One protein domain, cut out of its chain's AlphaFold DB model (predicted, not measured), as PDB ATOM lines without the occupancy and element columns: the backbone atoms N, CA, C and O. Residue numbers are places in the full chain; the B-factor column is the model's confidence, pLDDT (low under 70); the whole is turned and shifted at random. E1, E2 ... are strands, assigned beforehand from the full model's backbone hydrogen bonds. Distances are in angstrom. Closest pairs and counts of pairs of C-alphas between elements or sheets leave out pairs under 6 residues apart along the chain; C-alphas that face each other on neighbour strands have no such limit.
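Overview. This is residues 864 to 907 of the 1242 residues of an uncharacterized protein of Sodalis sp. 159R (UniProt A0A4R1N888). The domain is one small, strongly twisted sheet in which the backbone folds back and forth through three successive hairpins, with no named helix over either face. From edge strand E1 to edge strand E4 the strands' lines turn by 125 degrees, and the long E1 and the inner strand E3 both bend on the way, while the turn at residues 875 to 876 and the loop of residues 884 to 889 lie at opposite ends of the longest axis. The printed part has 44 residues with four named strands, E1, E2, E3 and E4 along the chain, and the sheet has the same order, E1 - E2 - E3 - E4, all antiparallel. The class is all strand, and the whole is compact, with a radius of gyration of the C-alphas of 10.2 A and spans of 31 by 23 by 16 A.

Arrangement. The four strands form a meander, each strand the antiparallel neighbour of the one before. E1, residues 864 to 874, and E2, residues 877 to 883, form a hairpin with an angle of 141 degrees between their directions; N 869 and O 879 are within hydrogen-bond range at 2.8 A, and so are N 874 and O 877 at 2.9 A. E1 bends by 111 degrees at residue 871. E2 and E3, residues 890 to 897, form the next hairpin at 148 degrees, with N 880 and O 895 at 2.8 A and N 891 and O 882 at 2.9 A. E3 bends by 86 degrees at residue 893. E3 and E4, residues 902 to 905, form the third hairpin at 114 degrees; the C-alphas of Tyr 895 and Ala 905 face each other at 4.4 A, and N 896 and O 904 are 2.9 A apart. The closest C-alphas of E1 and E3 are those of Tyr 874 and Thr 896, 7.2 A apart. E1 and E4 are apart.

Along the chain. E1 begins at C-alpha 864, at (37.091, -45.576, 33.487), and measures 20.4 A from first to last C-alpha. E2 measures 19.2 A and begins at C-alpha 877, at (39.802, -49.875, 15.395). E3 measures 16.5 A. E4 measures 9.6 A and ends at C-alpha 905, at (47.028, -50.154, 25.237).

Size, cuts and confidence. The two C-alphas farthest apart, those of Asp 876 and His 886, are 31.3 A from each other. The printed part has no cut. The links E1 to E2 and E3 to E4 are tight, and the link E2 to E3, with 6 residues, is short. The mean pLDDT of the printed part is 73.4, and 15 residues are under 70, among them residues 870 to 872 in E1 and residues 883 to 889, of which 883 belongs to E2.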
ATOM      1  N   ILE A 864      36.390 -46.857  33.585       66.38
ATOM      2  CA  ILE A 864      37.091 -45.576  33.487       66.38
ATOM      3  C   ILE A 864      36.628 -44.758  32.277       66.38
ATOM      4  O   ILE A 864      36.341 -45.314  31.209       66.38
ATOM      5  N   PRO A 865      36.582 -43.423  32.387       68.38
ATOM      6  CA  PRO A 865      36.146 -42.587  31.288       68.38
ATOM      7  C   PRO A 865      37.219 -42.423  30.204       68.38
ATOM      8  O   PRO A 865      38.404 -42.178  30.469       68.38
ATOM      9  N   ILE A 866      36.773 -42.497  28.955       78.38
ATOM     10  CA  ILE A 866      37.604 -42.389  27.760       78.38
ATOM     11  C   ILE A 866      36.949 -41.507  26.699       78.38
ATOM     12  O   ILE A 866      35.731 -41.495  26.528       78.38
ATOM     13  N   VAL A 867      37.769 -40.797  25.930       84.50
ATOM     14  CA  VAL A 867      37.329 -40.062  24.738       84.50
ATOM     15  C   VAL A 867      37.888 -40.721  23.490       84.50
ATOM     16  O   VAL A 867      39.065 -41.087  23.439       84.50
ATOM     17  N   MET A 868      37.042 -40.876  22.475       83.31
ATOM     18  CA  MET A 868      37.475 -41.313  21.153       83.31
ATOM     19  C   MET A 868      38.244 -40.179  20.468       83.31
ATOM     20  O   MET A 868      37.763 -39.050  20.376       83.31
ATOM     21  N   LEU A 869      39.435 -40.475  19.963       80.62
ATOM     22  CA  LEU A 869      40.264 -39.516  19.244       80.62
ATOM     23  C   LEU A 869      39.808 -39.445  17.783       80.62
ATOM     24  O   LEU A 869      39.822 -40.439  17.059       80.62
ATOM     25  N   GLY A 870      39.374 -38.263  17.341       66.38
ATOM     26  CA  GLY A 870      38.895 -38.060  15.974       66.38
ATOM     27  C   GLY A 870      40.000 -38.263  14.932       66.38
ATOM     28  O   GLY A 870      41.019 -37.580  14.972       66.38
ATOM     29  N   GLY A 871      39.776 -39.168  13.973       63.56
ATOM     30  CA  GLY A 871      40.637 -39.369  12.797       63.56
ATOM     31  C   GLY A 871      41.738 -40.429  12.934       63.56
ATOM     32  O   GLY A 871      42.230 -40.900  11.909       63.56
ATOM     33  N   ASP A 872      42.068 -40.871  14.150       62.53
ATOM     34  CA  ASP A 872      43.096 -41.893  14.387       62.53
ATOM     35  C   ASP A 872      42.462 -43.299  14.466       62.53
ATOM     36  O   ASP A 872      41.525 -43.542  15.231       62.53
ATOM     37  N   ARG A 873      42.987 -44.251  13.682       71.12
ATOM     38  CA  ARG A 873      42.646 -45.684  13.752       71.12
ATOM     39  C   ARG A 873      43.902 -46.529  13.943       71.12
ATOM     40  O   ARG A 873      44.929 -46.257  13.324       71.12
ATOM     41  N   TYR A 874      43.810 -47.584  14.746       68.38
ATOM     42  CA  TYR A 874      44.861 -48.590  14.903       68.38
ATOM     43  C   TYR A 874      44.284 -49.969  14.584       68.38
ATOM     44  O   TYR A 874      43.331 -50.393  15.229       68.38
ATOM     45  N   LEU A 875      44.830 -50.650  13.567       74.81
ATOM     46  CA  LEU A 875      44.272 -51.905  13.031       74.81
ATOM     47  C   LEU A 875      42.766 -51.786  12.713       74.81
ATOM     48  O   LEU A 875      41.971 -52.630  13.111       74.81
ATOM     49  N   ASP A 876      42.378 -50.686  12.060       76.31
ATOM     50  CA  ASP A 876      40.990 -50.303  11.748       76.31
ATOM     51  C   ASP A 876      40.050 -50.084  12.947       76.31
ATOM     52  O   ASP A 876      38.886 -49.722  12.754       76.31
ATOM     53  N   GLN A 877      40.550 -50.191  14.181       77.44
ATOM     54  CA  GLN A 877      39.802 -49.875  15.395       77.44
ATOM     55  C   GLN A 877      39.941 -48.388  15.765       77.44
ATOM     56  O   GLN A 877      41.019 -47.811  15.574       77.44
ATOM     57  N   PRO A 878      38.884 -47.754  16.308       83.44
ATOM     58  CA  PRO A 878      38.970 -46.401  16.847       83.44
ATOM     59  C   PRO A 878      39.982 -46.321  17.991       83.44
ATOM     60  O   PRO A 878      40.110 -47.253  18.790       83.44
ATOM     61  N   VAL A 879      40.682 -45.194  18.069       83.62
ATOM     62  CA  VAL A 879      41.648 -44.920  19.133       83.62
ATOM     63  C   VAL A 879      40.997 -44.086  20.230       83.62
ATOM     64  O   VAL A 879      40.254 -43.149  19.950       83.62
ATOM     65  N   TYR A 880      41.316 -44.399  21.481       85.25
ATOM     66  CA  TYR A 880      40.796 -43.743  22.674       85.25
ATOM     67  C   TYR A 880      41.929 -43.226  23.562       85.25
ATOM     68  O   TYR A 880      43.029 -43.783  23.569       85.25
ATOM     69  N   ALA A 881      41.657 -42.183  24.341       81.69
ATOM     70  CA  ALA A 881      42.527 -41.708  25.414       81.69
ATOM     71  C   ALA A 881      41.743 -41.591  26.722       81.69
ATOM     72  O   ALA A 881      40.527 -41.384  26.712       81.69
ATOM     73  N   ARG A 882      42.450 -41.725  27.846       80.94
ATOM     74  CA  ARG A 882      41.857 -41.616  29.183       80.94
ATOM     75  C   ARG A 882      41.576 -40.167  29.530       80.94
ATOM     76  O   ARG A 882      42.319 -39.271  29.133       80.94
ATOM     77  N   ILE A 883      40.549 -39.966  30.339       66.75
ATOM     78  CA  ILE A 883      40.275 -38.682  30.968       66.75
ATOM     79  C   ILE A 883      40.603 -38.802  32.455       66.75
ATOM     80  O   ILE A 883      40.245 -39.781  33.103       66.75
ATOM     81  N   SER A 884      41.325 -37.823  32.990       60.22
ATOM     82  CA  SER A 884      41.631 -37.734  34.412       60.22
ATOM     83  C   SER A 884      40.345 -37.456  35.198       60.22
ATOM     84  O   SER A 884      39.718 -36.418  34.967       60.22
ATOM     85  N   PRO A 885      39.974 -38.307  36.167       50.66
ATOM     86  CA  PRO A 885      38.750 -38.110  36.941       50.66
ATOM     87  C   PRO A 885      38.813 -36.901  37.881       50.66
ATOM     88  O   PRO A 885      37.782 -36.336  38.237       50.66
ATOM     89  N   HIS A 886      40.018 -36.461  38.256       49.66
ATOM     90  CA  HIS A 886      40.221 -35.333  39.170       49.66
ATOM     91  C   HIS A 886      40.238 -33.971  38.467       49.66
ATOM     92  O   HIS A 886      39.871 -32.967  39.070       49.66
ATOM     93  N   THR A 887      40.681 -33.922  37.207       56.09
ATOM     94  CA  THR A 887      40.885 -32.657  36.472       56.09
ATOM     95  C   THR A 887      39.961 -32.496  35.268       56.09
ATOM     96  O   THR A 887      39.788 -31.382  34.784       56.09
ATOM     97  N   GLY A 888      39.369 -33.587  34.772       57.16
ATOM     98  CA  GLY A 888      38.636 -33.608  33.506       57.16
ATOM     99  C   GLY A 888      39.537 -33.541  32.265       57.16
ATOM    100  O   GLY A 888      39.028 -33.527  31.145       57.16
ATOM    101  N   ASP A 889      40.861 -33.518  32.439       67.25
ATOM    102  CA  ASP A 889      41.825 -33.415  31.347       67.25
ATOM    103  C   ASP A 889      42.037 -34.764  30.643       67.25
ATOM    104  O   ASP A 889      42.178 -35.803  31.288       67.25
ATOM    105  N   VAL A 890      42.132 -34.761  29.311       73.44
ATOM    106  CA  VAL A 890      42.513 -35.954  28.533       73.44
ATOM    107  C   VAL A 890      44.026 -36.162  28.649       73.44
ATOM    108  O   VAL A 890      44.800 -35.249  28.350       73.44
ATOM    109  N   ILE A 891      44.464 -37.343  29.092       73.88
ATOM    110  CA  ILE A 891      45.870 -37.616  29.423       73.88
ATOM    111  C   ILE A 891      46.320 -39.035  29.046       73.88
ATOM    112  O   ILE A 891      45.526 -39.968  28.914       73.88
ATOM    113  N   GLY A 892      47.640 -39.209  28.962       76.62
ATOM    114  CA  GLY A 892      48.289 -40.517  29.018       76.62
ATOM    115  C   GLY A 892      48.356 -41.261  27.687       76.62
ATOM    116  O   GLY A 892      48.546 -40.673  26.622       76.62
ATOM    117  N   ARG A 893      48.299 -42.593  27.767       77.50
ATOM    118  CA  ARG A 893      48.461 -43.501  26.623       77.50
ATOM    119  C   ARG A 893      47.223 -43.523  25.726       77.50
ATOM    120  O   ARG A 893      46.119 -43.185  26.144       77.50
ATOM    121  N   LYS A 894      47.429 -43.984  24.492       81.50
ATOM    122  CA  LYS A 894      46.362 -44.279  23.534       81.50
ATOM    123  C   LYS A 894      45.973 -45.756  23.610       81.50
ATOM    124  O   LYS A 894      46.835 -46.616  23.788       81.50
ATOM    125  N   TYR A 895      44.691 -46.043  23.447       82.75
ATOM    126  CA  TYR A 895      44.105 -47.372  23.604       82.75
ATOM    127  C   TYR A 895      43.209 -47.714  22.412       82.75
ATOM    128  O   TYR A 895      42.661 -46.816  21.777       82.75
ATOM    129  N   THR A 896      43.033 -49.000  22.122       85.75
ATOM    130  CA  THR A 896      41.855 -49.490  21.398       85.75
ATOM    131  C   THR A 896      40.894 -50.153  22.375       85.75
ATOM    132  O   THR A 896      41.276 -50.530  23.485       85.75
ATOM    133  N   LEU A 897      39.634 -50.263  21.967       83.69
ATOM    134  CA  LEU A 897      38.574 -50.860  22.770       83.69
ATOM    135  C   LEU A 897      38.248 -52.258  22.233       83.69
ATOM    136  O   LEU A 897      37.974 -52.413  21.041       83.69
ATOM    137  N   SER A 898      38.308 -53.272  23.096       79.94
ATOM    138  CA  SER A 898      37.902 -54.641  22.768       79.94
ATOM    139  C   SER A 898      36.373 -54.778  22.719       79.94
ATOM    140  O   SER A 898      35.642 -53.893  23.163       79.94
ATOM    141  N   ALA A 899      35.881 -55.909  22.202       75.75
ATOM    142  CA  ALA A 899      34.446 -56.208  22.165       75.75
ATOM    143  C   ALA A 899      33.804 -56.262  23.568       75.75
ATOM    144  O   ALA A 899      32.634 -55.918  23.710       75.75
ATOM    145  N   ASP A 900      34.587 -56.608  24.595       76.00
ATOM    146  CA  ASP A 900      34.153 -56.699  25.997       76.00
ATOM    147  C   ASP A 900      34.356 -55.382  26.768       76.00
ATOM    148  O   ASP A 900      34.442 -55.368  27.996       76.00
ATOM    149  N   ASN A 901      34.474 -54.260  26.050       81.44
ATOM    150  CA  ASN A 901      34.692 -52.930  26.610       81.44
ATOM    151  C   ASN A 901      36.008 -52.787  27.409       81.44
ATOM    152  O   ASN A 901      36.106 -51.931  28.288       81.44
ATOM    153  N   GLN A 902      37.032 -53.603  27.114       81.38
ATOM    154  CA  GLN A 902      38.357 -53.491  27.738       81.38
ATOM    155  C   GLN A 902      39.329 -52.664  26.889       81.38
ATOM    156  O   GLN A 902      39.407 -52.807  25.668       81.38
ATOM    157  N   LEU A 903      40.116 -51.819  27.545       76.31
ATOM    158  CA  LEU A 903      41.160 -51.002  26.952       76.31
ATOM    159  C   LEU A 903      42.426 -51.820  26.743       76.31
ATOM    160  O   LEU A 903      43.135 -52.171  27.688       76.31
ATOM    161  N   ALA A 904      42.758 -52.039  25.478       78.06
ATOM    162  CA  ALA A 904      44.052 -52.550  25.070       78.06
ATOM    163  C   ALA A 904      44.966 -51.360  24.765       78.06
ATOM    164  O   ALA A 904      44.692 -50.565  23.865       78.06
ATOM    165  N   ALA A 905      46.055 -51.203  25.522       72.00
ATOM    166  CA  ALA A 905      47.028 -50.154  25.237       72.00
ATOM    167  C   ALA A 905      47.580 -50.347  23.822       72.00
ATOM    168  O   ALA A 905      48.067 -51.430  23.490       72.00
ATOM    169  N   ILE A 906      47.532 -49.298  22.998       68.75
ATOM    170  CA  ILE A 906      48.172 -49.330  21.687       68.75
ATOM    171  C   ILE A 906      49.673 -49.433  21.949       68.75
ATOM    172  O   ILE A 906      50.237 -48.545  22.599       68.75
ATOM    173  N   PRO A 907      50.340 -50.503  21.483       58.56
ATOM    174  CA  PRO A 907      51.774 -50.640  21.657       58.56
ATOM    175  C   PRO A 907      52.461 -49.415  21.060       58.56
ATOM    176  O   PRO A 907      52.152 -49.024  19.929       58.56
TER     177      PRO A 907